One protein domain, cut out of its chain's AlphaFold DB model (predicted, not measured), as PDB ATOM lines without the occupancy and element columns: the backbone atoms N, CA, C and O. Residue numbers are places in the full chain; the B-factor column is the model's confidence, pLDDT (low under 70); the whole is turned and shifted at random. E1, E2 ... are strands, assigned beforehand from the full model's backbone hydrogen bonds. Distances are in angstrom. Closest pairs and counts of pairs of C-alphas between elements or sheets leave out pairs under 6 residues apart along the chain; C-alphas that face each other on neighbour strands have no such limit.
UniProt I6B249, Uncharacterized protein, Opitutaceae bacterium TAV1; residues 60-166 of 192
ATOM      1  N   PRO A  60      29.313 -37.009 -59.315       93.31
ATOM      2  CA  PRO A  60      28.374 -38.100 -59.575       93.31
ATOM      3  C   PRO A  60      28.341 -38.529 -61.046       93.31
ATOM      4  O   PRO A  60      27.892 -39.637 -61.353       93.31
ATOM      5  N   TRP A  61      28.812 -37.660 -61.945       95.12
ATOM      6  CA  TRP A  61      28.908 -37.934 -63.368       95.12
ATOM      7  C   TRP A  61      30.125 -37.264 -64.004       95.12
ATOM      8  O   TRP A  61      30.443 -36.106 -63.716       95.12
ATOM      9  N   VAL A  62      30.750 -38.003 -64.919       97.38
ATOM     10  CA  VAL A  62      31.843 -37.566 -65.786       97.38
ATOM     11  C   VAL A  62      31.643 -38.132 -67.193       97.38
ATOM     12  O   VAL A  62      31.044 -39.199 -67.358       97.38
ATOM     13  N   SER A  63      32.157 -37.440 -68.205       96.06
ATOM     14  CA  SER A  63      32.312 -37.986 -69.551       96.06
ATOM     15  C   SER A  63      33.512 -38.934 -69.617       96.06
ATOM     16  O   SER A  63      34.289 -39.071 -68.672       96.06
ATOM     17  N   HIS A  64      33.712 -39.561 -70.776       95.19
ATOM     18  CA  HIS A  64      34.981 -40.212 -71.081       95.19
ATOM     19  C   HIS A  64      36.112 -39.173 -71.186       95.19
ATOM     20  O   HIS A  64      35.857 -38.002 -71.494       95.19
ATOM     21  N   PHE A  65      37.350 -39.607 -70.942       96.38
ATOM     22  CA  PHE A  65      38.537 -38.816 -71.254       96.38
ATOM     23  C   PHE A  65      38.719 -38.693 -72.765       96.38
ATOM     24  O   PHE A  65      38.621 -39.690 -73.480       96.38
ATOM     25  N   SER A  66      38.993 -37.482 -73.230       95.19
ATOM     26  CA  SER A  66      39.384 -37.171 -74.598       95.19
ATOM     27  C   SER A  66      40.326 -35.974 -74.573       95.19
ATOM     28  O   SER A  66      40.019 -34.948 -73.964       95.19
ATOM     29  N   ARG A  67      41.478 -36.100 -75.233       94.00
ATOM     30  CA  ARG A  67      42.550 -35.096 -75.238       94.00
ATOM     31  C   ARG A  67      43.026 -34.744 -73.824       94.00
ATOM     32  O   ARG A  67      43.286 -33.584 -73.533       94.00
ATOM     33  N   GLY A  68      43.126 -35.739 -72.944       95.56
ATOM     34  CA  GLY A  68      43.607 -35.569 -71.573       95.56
ATOM     35  C   GLY A  68      42.603 -34.933 -70.608       95.56
ATOM     36  O   GLY A  68      42.925 -34.774 -69.431       95.56
ATOM     37  N   LEU A  69      41.389 -34.600 -71.061       96.88
ATOM     38  CA  LEU A  69      40.339 -34.013 -70.230       96.88
ATOM     39  C   LEU A  69      39.052 -34.838 -70.266       96.88
ATOM     40  O   LEU A  69      38.702 -35.427 -71.286       96.88
ATOM     41  N   CYS A  70      38.293 -34.825 -69.174       97.38
ATOM     42  CA  CYS A  70      36.903 -35.277 -69.160       97.38
ATOM     43  C   CYS A  70      36.002 -34.199 -68.557       97.38
ATOM     44  O   CYS A  70      36.363 -33.558 -67.566       97.38
ATOM     45  N   ALA A  71      34.814 -34.008 -69.125       97.81
ATOM     46  CA  ALA A  71      33.811 -33.145 -68.526       97.81
ATOM     47  C   ALA A  71      33.277 -33.796 -67.244       97.81
ATOM     48  O   ALA A  71      33.055 -35.004 -67.208       97.81
ATOM     49  N   PHE A  72      33.028 -33.012 -66.203       98.12
ATOM     50  CA  PHE A  72      32.290 -33.447 -65.019       98.12
ATOM     51  C   PHE A  72      31.067 -32.566 -64.824       98.12
ATOM     52  O   PHE A  72      31.053 -31.419 -65.269       98.12
ATOM     53  N   LYS A  73      30.059 -33.083 -64.120       97.62
ATOM     54  CA  LYS A  73      28.882 -32.311 -63.716       97.62
ATOM     55  C   LYS A  73      28.766 -32.277 -62.198       97.62
ATOM     56  O   LYS A  73      28.965 -33.290 -61.531       97.62
ATOM     57  N   THR A  74      28.427 -31.117 -61.634       97.19
ATOM     58  CA  THR A  74      28.271 -30.957 -60.173       97.19
ATOM     59  C   THR A  74      27.004 -31.607 -59.603       97.19
ATOM     60  O   THR A  74      26.824 -31.630 -58.389       97.19
ATOM     61  N   SER A  75      26.128 -32.133 -60.457       95.62
ATOM     62  CA  SER A  75      24.942 -32.912 -60.101       95.62
ATOM     63  C   SER A  75      24.850 -34.161 -60.987       95.62
ATOM     64  O   SER A  75      25.623 -34.337 -61.929       95.62
ATOM     65  N   GLU A  76      23.919 -35.057 -60.664       92.62
ATOM     66  CA  GLU A  76      23.657 -36.269 -61.450       92.62
ATOM     67  C   GLU A  76      23.349 -35.941 -62.922       92.62
ATOM     68  O   GLU A  76      22.686 -34.947 -63.225       92.62
ATOM     69  N   GLN A  77      23.770 -36.816 -63.843       89.25
ATOM     70  CA  GLN A  77      23.719 -36.577 -65.296       89.25
ATOM     71  C   GLN A  77      22.369 -36.030 -65.781       89.25
ATOM     72  O   GLN A  77      22.323 -35.038 -66.508       89.25
ATOM     73  N   HIS A  78      21.279 -36.681 -65.369       88.62
ATOM     74  CA  HIS A  78      19.926 -36.418 -65.862       88.62
ATOM     75  C   HIS A  78      19.234 -35.243 -65.173       88.62
ATOM     76  O   HIS A  78      18.148 -34.848 -65.594       88.62
ATOM     77  N   LYS A  79      19.815 -34.692 -64.102       92.12
ATOM     78  CA  LYS A  79      19.206 -33.540 -63.449       92.12
ATOM     79  C   LYS A  79      19.466 -32.276 -64.270       92.12
ATOM     80  O   LYS A  79      20.554 -32.128 -64.813       92.12
ATOM     81  N   PRO A  80      18.501 -31.355 -64.381       88.00
ATOM     82  CA  PRO A  80      18.696 -30.108 -65.121       88.00
ATOM     83  C   PRO A  80      19.562 -29.091 -64.361       88.00
ATOM     84  O   PRO A  80      20.015 -28.119 -64.955       88.00
ATOM     85  N   ASP A  81      19.772 -29.291 -63.057       90.62
ATOM     86  CA  ASP A  81      20.673 -28.483 -62.243       90.62
ATOM     87  C   ASP A  81      22.140 -28.885 -62.464       90.62
ATOM     88  O   ASP A  81      22.447 -29.849 -63.166       90.62
ATOM     89  N   GLY A  82      23.053 -28.144 -61.840       95.50
ATOM     90  CA  GLY A  82      24.488 -28.399 -61.901       95.50
ATOM     91  C   GLY A  82      25.206 -27.627 -63.003       95.50
ATOM     92  O   GLY A  82      24.600 -27.053 -63.904       95.50
ATOM     93  N   LYS A  83      26.529 -27.575 -62.882       97.81
ATOM     94  CA  LYS A  83      27.420 -26.932 -63.844       97.81
ATOM     95  C   LYS A  83      28.451 -27.929 -64.329       97.81
ATOM     96  O   LYS A  83      28.843 -28.834 -63.589       97.81
ATOM     97  N   PHE A  84      28.884 -27.735 -65.564       98.38
ATOM     98  CA  PHE A  84      29.946 -28.511 -66.168       98.38
ATOM     99  C   PHE A  84      31.287 -27.799 -66.034       98.38
ATOM    100  O   PHE A  84      31.379 -26.581 -66.229       98.38
ATOM    101  N   GLY A  85      32.310 -28.585 -65.712       98.38
ATOM    102  CA  GLY A  85      33.727 -28.230 -65.752       98.38
ATOM    103  C   GLY A  85      34.533 -29.396 -66.320       98.38
ATOM    104  O   GLY A  85      33.947 -30.369 -66.793       98.38
ATOM    105  N   TYR A  86      35.862 -29.325 -66.257       98.50
ATOM    106  CA  TYR A  86      36.738 -30.374 -66.783       98.50
ATOM    107  C   TYR A  86      37.802 -30.806 -65.777       98.50
ATOM    108  O   TYR A  86      38.434 -29.968 -65.127       98.50
ATOM    109  N   LEU A  87      37.999 -32.121 -65.677       98.25
ATOM    110  CA  LEU A  87      39.091 -32.747 -64.935       98.25
ATOM    111  C   LEU A  87      40.204 -33.161 -65.889       98.25
ATOM    112  O   LEU A  87      39.924 -33.592 -67.008       98.25
ATOM    113  N   ASN A  88      41.441 -33.090 -65.414       96.81
ATOM    114  CA  ASN A  88      42.598 -33.673 -66.078       96.81
ATOM    115  C   ASN A  88      42.832 -35.139 -65.663       96.81
ATOM    116  O   ASN A  88      42.112 -35.692 -64.827       96.81
ATOM    117  N   GLN A  89      43.856 -35.773 -66.238       96.00
ATOM    118  CA  GLN A  89      44.208 -37.176 -65.973       96.00
ATOM    119  C   GLN A  89      44.795 -37.434 -64.571       96.00
ATOM    120  O   GLN A  89      45.003 -38.588 -64.201       96.00
ATOM    121  N   GLU A  90      45.018 -36.397 -63.759       95.62
ATOM    122  CA  GLU A  90      45.316 -36.525 -62.327       95.62
ATOM    123  C   GLU A  90      44.064 -36.371 -61.444       95.62
ATOM    124  O   GLU A  90      44.174 -36.349 -60.215       95.62
ATOM    125  N   GLY A  91      42.880 -36.224 -62.048       95.44
ATOM    126  CA  GLY A  91      41.617 -36.005 -61.341       95.44
ATOM    127  C   GLY A  91      41.459 -34.599 -60.769       95.44
ATOM    128  O   GLY A  91      40.587 -34.373 -59.927       95.44
ATOM    129  N   LYS A  92      42.298 -33.650 -61.193       97.31
ATOM    130  CA  LYS A  92      42.248 -32.254 -60.751       97.31
ATOM    131  C   LYS A  92      41.390 -31.435 -61.700       97.31
ATOM    132  O   LYS A  92      41.385 -31.670 -62.905       97.31
ATOM    133  N   ILE A  93      40.692 -30.445 -61.155       98.12
ATOM    134  CA  ILE A  93      39.945 -29.469 -61.951       98.12
ATOM    135  C   ILE A  93      40.947 -28.660 -62.779       98.12
ATOM    136  O   ILE A  93      41.793 -27.969 -62.216       98.12
ATOM    137  N   GLN A  94      40.843 -28.758 -64.105       98.06
ATOM    138  CA  GLN A  94      41.589 -27.916 -65.043       98.06
ATOM    139  C   GLN A  94      40.750 -26.726 -65.510       98.06
ATOM    140  O   GLN A  94      41.275 -25.637 -65.714       98.06
ATOM    141  N   ILE A  95      39.436 -26.919 -65.645       98.31
ATOM    142  CA  ILE A  95      38.499 -25.853 -65.998       98.31
ATOM    143  C   ILE A  95      37.345 -25.892 -65.001       98.31
ATOM    144  O   ILE A  95      36.631 -26.894 -64.903       98.31
ATOM    145  N   ASP A  96      37.162 -24.790 -64.274       98.25
ATOM    146  CA  ASP A  96      36.138 -24.669 -63.240       98.25
ATOM    147  C   ASP A  96      34.723 -24.894 -63.775       98.25
ATOM    148  O   ASP A  96      34.373 -24.500 -64.895       98.25
ATOM    149  N   ALA A  97      33.878 -25.483 -62.927       98.00
ATOM    150  CA  ALA A  97      32.484 -25.721 -63.252       98.00
ATOM    151  C   ALA A  97      31.694 -24.411 -63.326       98.00
ATOM    152  O   ALA A  97      31.325 -23.828 -62.306       98.00
ATOM    153  N   LYS A  98      31.399 -23.963 -64.547       97.62
ATOM    154  CA  LYS A  98      30.618 -22.742 -64.807       97.62
ATOM    155  C   LYS A  98      29.654 -22.858 -65.984       97.62
ATOM    156  O   LYS A  98      28.785 -22.002 -66.129       97.62
ATOM    157  N   TYR A  99      29.795 -23.896 -66.805       97.56
ATOM    158  CA  TYR A  99      29.015 -24.069 -68.026       97.56
ATOM    159  C   TYR A  99      27.679 -24.754 -67.745       97.56
ATOM    160  O   TYR A  99      27.585 -25.609 -66.866       97.56
ATOM    161  N   ASP A 100      26.649 -24.372 -68.491       96.38
ATOM    162  CA  ASP A 100      25.329 -25.006 -68.450       96.38
ATOM    163  C   ASP A 100      25.359 -26.373 -69.140       96.38
ATOM    164  O   ASP A 100      24.758 -27.326 -68.654       96.38
ATOM    165  N   MET A 101      26.124 -26.474 -70.231       96.12
ATOM    166  CA  MET A 101      26.396 -27.698 -70.986       96.12
ATOM    167  C   MET A 101      27.848 -27.694 -71.462       96.12
ATOM    168  O   MET A 101      28.418 -26.635 -71.732       96.12
ATOM    169  N   ALA A 102      28.444 -28.875 -71.592       96.50
ATOM    170  CA  ALA A 102      29.813 -29.035 -72.060       96.50
ATOM    171  C   ALA A 102      29.958 -30.309 -72.898       96.50
ATOM    172  O   ALA A 102      29.579 -31.392 -72.450       96.50
ATOM    173  N   GLY A 103      30.512 -30.171 -74.102       94.88
ATOM    174  CA  GLY A 103      30.937 -31.297 -74.931       94.88
ATOM    175  C   GLY A 103      32.329 -31.806 -74.549       94.88
ATOM    176  O   GLY A 103      33.080 -31.142 -73.828       94.88
ATOM    177  N   ALA A 104      32.693 -32.983 -75.057       94.06
ATOM    178  CA  ALA A 104      34.059 -33.486 -74.948       94.06
ATOM    179  C   ALA A 104      35.032 -32.634 -75.783       94.06
ATOM    180  O   ALA A 104      34.657 -32.050 -76.804       94.06
ATOM    181  N   PHE A 105      36.302 -32.603 -75.378       94.31
ATOM    182  CA  PHE A 105      37.351 -32.013 -76.202       94.31
ATOM    183  C   PHE A 105      37.606 -32.889 -77.428       94.31
ATOM    184  O   PHE A 105      38.047 -34.033 -77.319       94.31
ATOM    185  N   THR A 106      37.340 -32.338 -78.607       86.56
ATOM    186  CA  THR A 106      37.523 -32.976 -79.913       86.56
ATOM    187  C   THR A 106      38.339 -32.020 -80.778       86.56
ATOM    188  O   THR A 106      38.056 -30.832 -80.826       86.56
ATOM    189  N   ALA A 107      39.426 -32.499 -81.396       79.06
ATOM    190  CA  ALA A 107      40.351 -31.646 -82.160       79.06
ATOM    191  C   ALA A 107      40.816 -30.366 -81.403       79.06
ATOM    192  O   ALA A 107      40.869 -29.287 -81.980       79.06
ATOM    193  N   GLU A 108      41.137 -30.507 -80.106       86.81
ATOM    194  CA  GLU A 108      41.619 -29.444 -79.187       86.81
ATOM    195  C   GLU A 108      40.604 -28.346 -78.814       86.81
ATOM    196  O   GLU A 108      40.924 -27.440 -78.043       86.81
ATOM    197  N   VAL A 109      39.357 -28.470 -79.271       93.88
ATOM    198  CA  VAL A 109      38.258 -27.553 -78.958       93.88
ATOM    199  C   VAL A 109      37.114 -28.290 -78.263       93.88
ATOM    200  O   VAL A 109      36.865 -29.472 -78.504       93.88
ATOM    201  N   ALA A 110      36.393 -27.585 -77.398       95.62
ATOM    202  CA  ALA A 110      35.102 -28.031 -76.896       95.62
ATOM    203  C   ALA A 110      34.037 -26.958 -77.127       95.62
ATOM    204  O   ALA A 110      34.269 -25.760 -76.937       95.62
ATOM    205  N   ALA A 111      32.847 -27.405 -77.520       96.12
ATOM    206  CA  ALA A 111      31.652 -26.581 -77.519       96.12
ATOM    207  C   ALA A 111      31.058 -26.560 -76.104       96.12
ATOM    208  O   ALA A 111      30.808 -27.612 -75.508       96.12
ATOM    209  N   VAL A 112      30.832 -25.365 -75.566       96.88
ATOM    210  CA  VAL A 112      30.274 -25.166 -74.225       96.88
ATOM    211  C   VAL A 112      29.159 -24.138 -74.250       96.88
ATOM    212  O   VAL A 112      29.218 -23.152 -74.989       96.88
ATOM    213  N   GLU A 113      28.153 -24.346 -73.412       96.94
ATOM    214  CA  GLU A 113      27.044 -23.422 -73.224       96.94
ATOM    215  C   GLU A 113      27.234 -22.617 -71.943       96.94
ATOM    216  O   GLU A 113      27.499 -23.162 -70.872       96.94
ATOM    217  N   LEU A 114      27.089 -21.300 -72.051       95.06
ATOM    218  CA  LEU A 114      27.091 -20.390 -70.916       95.06
ATOM    219  C   LEU A 114      25.989 -19.351 -71.105       95.06
ATOM    220  O   LEU A 114      26.005 -18.596 -72.078       95.06
ATOM    221  N   ASN A 115      25.060 -19.288 -70.154       92.75
ATOM    222  CA  ASN A 115      23.922 -18.372 -70.154       92.75
ATOM    223  C   ASN A 115      23.048 -18.518 -71.416       92.75
ATOM    224  O   ASN A 115      22.662 -17.527 -72.039       92.75
ATOM    225  N   GLY A 116      22.767 -19.762 -71.819       93.00
ATOM    226  CA  GLY A 116      21.890 -20.069 -72.957       93.00
ATOM    227  C   GLY A 116      22.505 -19.815 -74.340       93.00
ATOM    228  O   GLY A 116      21.784 -19.724 -75.339       93.00
ATOM    229  N   LYS A 117      23.827 -19.612 -74.410       96.31
ATOM    230  CA  LYS A 117      24.569 -19.426 -75.660       96.31
ATOM    231  C   LYS A 117      25.789 -20.324 -75.716       96.31
ATOM    232  O   LYS A 117      26.562 -20.408 -74.764       96.31
ATOM    233  N   TRP A 118      25.990 -20.920 -76.882       97.19
ATOM    234  CA  TRP A 118      27.122 -21.787 -77.163       97.19
ATOM    235  C   TRP A 118      28.327 -20.979 -77.642       97.19
ATOM    236  O   TRP A 118      28.191 -19.988 -78.366       97.19
ATOM    237  N   THR A 119      29.515 -21.396 -77.222       95.75
ATOM    238  CA  THR A 119      30.805 -20.828 -77.613       95.75
ATOM    239  C   THR A 119      31.863 -21.931 -77.630       95.75
ATOM    240  O   THR A 119      31.596 -23.055 -77.207       95.75
ATOM    241  N   LEU A 120      33.049 -21.613 -78.140       96.31
ATOM    242  CA  LEU A 120      34.149 -22.563 -78.274       96.31
ATOM    243  C   LEU A 120      35.245 -22.233 -77.270       96.31
ATOM    244  O   LEU A 120      35.605 -21.060 -77.132       96.31
ATOM    245  N   ILE A 121      35.778 -23.251 -76.602       96.69
ATOM    246  CA  ILE A 121      36.911 -23.116 -75.684       96.69
ATOM    247  C   ILE A 121      38.068 -24.030 -76.078       96.69
ATOM    248  O   ILE A 121      37.844 -25.116 -76.612       96.69
ATOM    249  N   ASN A 122      39.292 -23.586 -75.798       95.38
ATOM    250  CA  ASN A 122      40.491 -24.416 -75.887       95.38
ATOM    251  C   ASN A 122      40.696 -25.237 -74.598       95.38
ATOM    252  O   ASN A 122      39.926 -25.118 -73.641       95.38
ATOM    253  N   ILE A 123      41.747 -26.060 -74.572       94.50
ATOM    254  CA  ILE A 123      42.085 -26.956 -73.451       94.50
ATOM    255  C   ILE A 123      42.404 -26.222 -72.131       94.50
ATOM    256  O   ILE A 123      42.305 -26.803 -71.051       94.50
ATOM    257  N   ASP A 124      42.728 -24.931 -72.211       95.00
ATOM    258  CA  ASP A 124      42.951 -24.050 -71.058       95.00
ATOM    259  C   ASP A 124      41.655 -23.350 -70.598       95.00
ATOM    260  O   ASP A 124      41.664 -22.518 -69.690       95.00
ATOM    261  N   GLY A 125      40.519 -23.637 -71.243       95.44
ATOM    262  CA  GLY A 125      39.223 -23.020 -70.955       95.44
ATOM    263  C   GLY A 125      39.077 -21.584 -71.466       95.44
ATOM    264  O   GLY A 125      38.112 -20.894 -71.112       95.44
ATOM    265  N   GLN A 126      40.010 -21.117 -72.298       95.88
ATOM    266  CA  GLN A 126      39.953 -19.806 -72.934       95.88
ATOM    267  C   GLN A 126      38.992 -19.851 -74.117       95.88
ATOM    268  O   GLN A 126      38.954 -20.817 -74.876       95.88
ATOM    269  N   THR A 127      38.204 -18.792 -74.284       94.94
ATOM    270  CA  THR A 127      37.263 -18.701 -75.404       94.94
ATOM    271  C   THR A 127      38.026 -18.462 -76.705       94.94
ATOM    272  O   THR A 127      38.757 -17.482 -76.803       94.94
ATOM    273  N   ILE A 128      37.823 -19.325 -77.702       93.12
ATOM    274  CA  ILE A 128      38.486 -19.245 -79.015       93.12
ATOM    275  C   ILE A 128      37.878 -18.124 -79.867       93.12
ATOM    276  O   ILE A 128      38.589 -17.371 -80.523       93.12
ATOM    277  N   SER A 129      36.550 -17.987 -79.835       82.69
ATOM    278  CA  SER A 129      35.814 -17.015 -80.646       82.69
ATOM    279  C   SER A 129      34.793 -16.255 -79.808       82.69
ATOM    280  O   SER A 129      34.056 -16.832 -79.005       82.69
ATOM    281  N   SER A 130      34.698 -14.942 -80.022       85.56
ATOM    282  CA  SER A 130      33.674 -14.106 -79.388       85.56
ATOM    283  C   SER A 130      32.263 -14.395 -79.915       85.56
ATOM    284  O   SER A 130      31.280 -13.964 -79.303       85.56
ATOM    285  N   VAL A 131      32.145 -15.153 -81.013       87.00
ATOM    286  CA  VAL A 131      30.861 -15.546 -81.591       87.00
ATOM    287  C   VAL A 131      30.072 -16.399 -80.599       87.00
ATOM    288  O   VAL A 131      30.579 -17.334 -79.973       87.00
ATOM    289  N   LYS A 132      28.792 -16.046 -80.463       94.12
ATOM    290  CA  LYS A 132      27.809 -16.766 -79.658       94.12
ATOM    291  C   LYS A 132      26.768 -17.397 -80.570       94.12
ATOM    292  O   LYS A 132      26.173 -16.718 -81.412       94.12
ATOM    293  N   TYR A 133      26.555 -18.687 -80.371       95.12
ATOM    294  CA  TYR A 133      25.648 -19.513 -81.153       95.12
ATOM    295  C   TYR A 133      24.415 -19.886 -80.327       95.12
ATOM    296  O   TYR A 133      24.440 -19.884 -79.097       95.12
ATOM    297  N   ASP A 134      23.325 -20.219 -81.014       96.19
ATOM    298  CA  ASP A 134      22.135 -20.807 -80.393       96.19
ATOM    299  C   ASP A 134      22.312 -22.315 -80.151       96.19
ATOM    300  O   ASP A 134      21.537 -22.904 -79.404       96.19
ATOM    301  N   PHE A 135      23.270 -22.943 -80.839       95.56
ATOM    302  CA  PHE A 135      23.672 -24.342 -80.690       95.56
ATOM    303  C   PHE A 135      24.986 -24.581 -81.445       95.56
ATOM    304  O   PHE A 135      25.190 -23.973 -82.500       95.56
ATOM    305  N   VAL A 136      25.830 -25.484 -80.947       95.31
ATOM    306  CA  VAL A 136      26.985 -26.040 -81.667       95.31
ATOM    307  C   VAL A 136      27.019 -27.544 -81.397       95.31
ATOM    308  O   VAL A 136      26.873 -27.959 -80.249       95.31
ATOM    309  N   SER A 137      27.162 -28.356 -82.446       93.56
ATOM    310  CA  SER A 137      27.345 -29.803 -82.317       93.56
ATOM    311  C   SER A 137      28.748 -30.142 -81.807       93.56
ATOM    312  O   SER A 137      29.623 -29.284 -81.721       93.56
ATOM    313  N   GLU A 138      29.003 -31.416 -81.533       89.94
ATOM    314  CA  GLU A 138      30.380 -31.891 -81.367       89.94
ATOM    315  C   GLU A 138      31.183 -31.705 -82.665       89.94
ATOM    316  O   GLU A 138      30.603 -31.642 -83.758       89.94
ATOM    317  N   PHE A 139      32.509 -31.601 -82.536       91.75
ATOM    318  CA  PHE A 139      33.397 -31.542 -83.690       91.75
ATOM    319  C   PHE A 139      33.703 -32.950 -84.185       91.75
ATOM    320  O   PHE A 139      34.132 -33.822 -83.428       91.75
ATOM    321  N   TYR A 140      33.563 -33.136 -85.490       89.44
ATOM    322  CA  TYR A 140      34.000 -34.322 -86.206       89.44
ATOM    323  C   TYR A 140      34.994 -33.886 -87.278       89.44
ATOM    324  O   TYR A 140      34.714 -32.970 -88.046       89.44
ATOM    325  N   GLU A 141      36.191 -34.479 -87.271       88.69
ATOM    326  CA  GLU A 141      37.276 -34.120 -88.202       88.69
ATOM    327  C   GLU A 141      37.571 -32.604 -88.261       88.69
ATOM    328  O   GLU A 141      37.916 -32.047 -89.297       88.69
ATOM    329  N   GLY A 142      37.442 -31.922 -87.117       91.38
ATOM    330  CA  GLY A 142      37.736 -30.493 -86.987       91.38
ATOM    331  C   GLY A 142      36.623 -29.550 -87.452       91.38
ATOM    332  O   GLY A 142      36.836 -28.338 -87.476       91.38
ATOM    333  N   ILE A 143      35.434 -30.070 -87.768       93.50
ATOM    334  CA  ILE A 143      34.270 -29.281 -88.182       93.50
ATOM    335  C   ILE A 143      33.079 -29.591 -87.270       93.50
ATOM    336  O   ILE A 143      32.811 -30.747 -86.949       93.50
ATOM    337  N   ALA A 144      32.337 -28.557 -86.877       94.06
ATOM    338  CA  ALA A 144      31.060 -28.686 -86.183       94.06
ATOM    339  C   ALA A 144      29.950 -27.952 -86.938       94.06
ATOM    340  O   ALA A 144      30.182 -26.936 -87.591       94.06
ATOM    341  N   SER A 145      28.718 -28.443 -86.812       94.75
ATOM    342  CA  SER A 145      27.534 -27.698 -87.234       94.75
ATOM    343  C   SER A 145      27.134 -26.716 -86.140       94.75
ATOM    344  O   SER A 145      27.065 -27.076 -84.967       94.75
ATOM    345  N   PHE A 146      26.796 -25.487 -86.509       94.94
ATOM    346  CA  PHE A 146      26.241 -24.508 -85.582       94.94
ATOM    347  C   PHE A 146      24.872 -24.032 -86.041       94.94
ATOM    348  O   PHE A 146      24.544 -24.056 -87.227       94.94
ATOM    349  N   ARG A 147      24.094 -23.505 -85.095       94.31
ATOM    350  CA  ARG A 147      22.874 -22.752 -85.375       94.31
ATOM    351  C   ARG A 147      22.981 -21.346 -84.798       94.31
ATOM    352  O   ARG A 147      23.311 -21.176 -83.628       94.31
ATOM    353  N   LYS A 148      22.657 -20.333 -85.602       93.12
ATOM    354  CA  LYS A 148      22.669 -18.914 -85.209       93.12
ATOM    355  C   LYS A 148      21.544 -18.168 -85.915       93.12
ATOM    356  O   LYS A 148      21.486 -18.144 -87.144       93.12
ATOM    357  N   LYS A 149      20.632 -17.557 -85.153       90.69
ATOM    358  CA  LYS A 149      19.448 -16.847 -85.673       90.69
ATOM    359  C   LYS A 149      18.655 -17.699 -86.680       90.69
ATOM    360  O   LYS A 149      18.315 -17.231 -87.761       90.69
ATOM    361  N   ARG A 150      18.385 -18.962 -86.322       87.75
ATOM    362  CA  ARG A 150      17.677 -19.971 -87.148       87.75
ATOM    363  C   ARG A 150      18.376 -20.402 -88.444       87.75
ATOM    364  O   ARG A 150      17.775 -21.136 -89.221       87.75
ATOM    365  N   ARG A 151      19.627 -20.003 -88.675       88.94
ATOM    366  CA  ARG A 151      20.432 -20.498 -89.797       88.94
ATOM    367  C   ARG A 151      21.446 -21.513 -89.301       88.94
ATOM    368  O   ARG A 151      22.034 -21.306 -88.239       88.94
ATOM    369  N   TRP A 152      21.607 -22.586 -90.063       91.69
ATOM    370  CA  TRP A 152      22.650 -23.580 -89.854       91.69
ATOM    371  C   TRP A 152      23.882 -23.228 -90.683       91.69
ATOM    372  O   TRP A 152      23.754 -22.647 -91.761       91.69
ATOM    373  N   GLY A 153      25.055 -23.571 -90.169       93.69
ATOM    374  CA  GLY A 153      26.334 -23.412 -90.847       93.69
ATOM    375  C   GLY A 153      27.373 -24.359 -90.260       93.69
ATOM    376  O   GLY A 153      27.073 -25.113 -89.332       93.69
ATOM    377  N   LEU A 154      28.584 -24.315 -90.802       95.25
ATOM    378  CA  LEU A 154      29.719 -25.097 -90.324       95.25
ATOM    379  C   LEU A 154      30.759 -24.167 -89.703       95.25
ATOM    380  O   LEU A 154      30.940 -23.050 -90.175       95.25
ATOM    381  N   VAL A 155      31.437 -24.613 -88.654       94.44
ATOM    382  CA  VAL A 155      32.518 -23.874 -87.992       94.44
ATOM    383  C   VAL A 155      33.721 -24.793 -87.805       94.44
ATOM    384  O   VAL A 155      33.551 -25.965 -87.466       94.44
ATOM    385  N   ASN A 156      34.926 -24.278 -88.052       93.94
ATOM    386  CA  ASN A 156      36.169 -25.015 -87.814       93.94
ATOM    387  C   ASN A 156      36.660 -24.861 -86.358       93.94
ATOM    388  O   ASN A 156      36.073 -24.136 -85.551       93.94
ATOM    389  N   THR A 157      37.744 -25.549 -85.998       93.25
ATOM    390  CA  THR A 157      38.264 -25.568 -84.616       93.25
ATOM    391  C   THR A 157      38.784 -24.224 -84.109       93.25
ATOM    392  O   THR A 157      38.820 -24.009 -82.899       93.25
ATOM    393  N   ILE A 158      39.135 -23.300 -85.008       92.00
ATOM    394  CA  ILE A 158      39.553 -21.935 -84.659       92.00
ATOM    395  C   ILE A 158      38.378 -20.946 -84.631       92.00
ATOM    396  O   ILE A 158      38.561 -19.758 -84.371       92.00
ATOM    397  N   GLY A 159      37.149 -21.432 -84.827       91.50
ATOM    398  CA  GLY A 159      35.934 -20.636 -84.705       91.50
ATOM    399  C   GLY A 159      35.577 -19.810 -85.940       91.50
ATOM    400  O   GLY A 159      34.748 -18.906 -85.818       91.50
ATOM    401  N   GLU A 160      36.168 -20.108 -87.098       93.31
ATOM    402  CA  GLU A 160      35.789 -19.507 -88.377       93.31
ATOM    403  C   GLU A 160      34.559 -20.225 -88.948       93.31
ATOM    404  O   GLU A 160      34.532 -21.454 -89.064       93.31
ATOM    405  N   GLU A 161      33.527 -19.450 -89.295       94.00
ATOM    406  CA  GLU A 161      32.343 -19.956 -89.995       94.00
ATOM    407  C   GLU A 161      32.749 -20.305 -91.447       94.00
ATOM    408  O   GLU A 161      33.253 -19.457 -92.179       94.00
ATOM    409  N   ILE A 162      32.557 -21.560 -91.858       92.38
ATOM    410  CA  ILE A 162      32.905 -22.068 -93.189       92.38
ATOM    411  C   ILE A 162      31.759 -21.742 -94.152       92.38
ATOM    412  O   ILE A 162      30.628 -22.211 -93.973       92.38
ATOM    413  N   GLU A 163      32.053 -20.972 -95.197       85.06
ATOM    414  CA  GLU A 163      31.103 -20.712 -96.278       85.06
ATOM    415  C   GLU A 163      30.941 -21.952 -97.166       85.06
ATOM    416  O   GLU A 163      31.910 -22.499 -97.696       85.06
ATOM    417  N   LEU A 164      29.696 -22.399 -97.341       76.75
ATOM    418  CA  LEU A 164      29.374 -23.464 -98.283       76.75
ATOM    419  C   LEU A 164      29.176 -22.860 -99.682       76.75
ATOM    420  O   LEU A 164      28.402 -21.908 -99.813       76.75
ATOM    421  N   PRO A 165      29.815 -23.398-100.737       63.09
ATOM    422  CA  PRO A 165      29.600 -22.905-102.092       63.09
ATOM    423  C   PRO A 165      28.133 -23.088-102.515       63.09
ATOM    424  O   PRO A 165      27.553 -24.160-102.326       63.09
ATOM    425  N   GLU A 166      27.544 -22.065-103.151       57.47
ATOM    426  CA  GLU A 166      26.132 -22.036-103.600       57.47
ATOM    427  C   GLU A 166      25.730 -23.225-104.502       57.47
ATOM    428  O   GLU A 166      24.548 -23.539-104.655       57.47
TER     429      GLU A 166
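AT A GLANCE: This is residues 60 to 166 of the 192 residues of an uncharacterized protein of Opitutaceae bacterium TAV1 (UniProt I6B249). With little regular structure, this elongated domain is a row of three small antiparallel units: the sheet E1-E2-E3, the hairpin E4 and E5, and the hairpin E6 and E7, with a tail ending at Glu 166. The printed part has 107 residues, with seven named strands and no named helix, all strand. It is compact, with a radius of gyration of the C-alphas of 13.7 A, and spans 47 by 26 by 20 A.

IN THESE COORDINATES: E1, residues 69 to 73, begins at C-alpha (40.339, -34.013, -70.230). E2 is 84 to 88, E3 93 to 99, E4 110 to 114, E5 117 to 121 and E6 143 to 148. E7, 151 to 156, 16.5 A long, ends at (36.169, -25.015, -87.814).

HOW THE PARTS SIT: E1, E2, E3 form a meander, each strand the antiparallel neighbour of the one before. Within hydrogen-bond range are N 70 and O 87, 3.0 A, and N 86 and O 95, N 112 and O 119, and N 146 and O 153, each 2.9 A. The closest C-alphas of E3 and E4, Tyr 99 and Leu 114, are 5.1 A apart. E5 and E6 are near each other, with 5 pairs of C-alphas within 10 A.

THE WHOLE: The printed part has no cut. The link E5 to E6 is long, 21 residues. Residues 165 to 166 have pLDDT under 70.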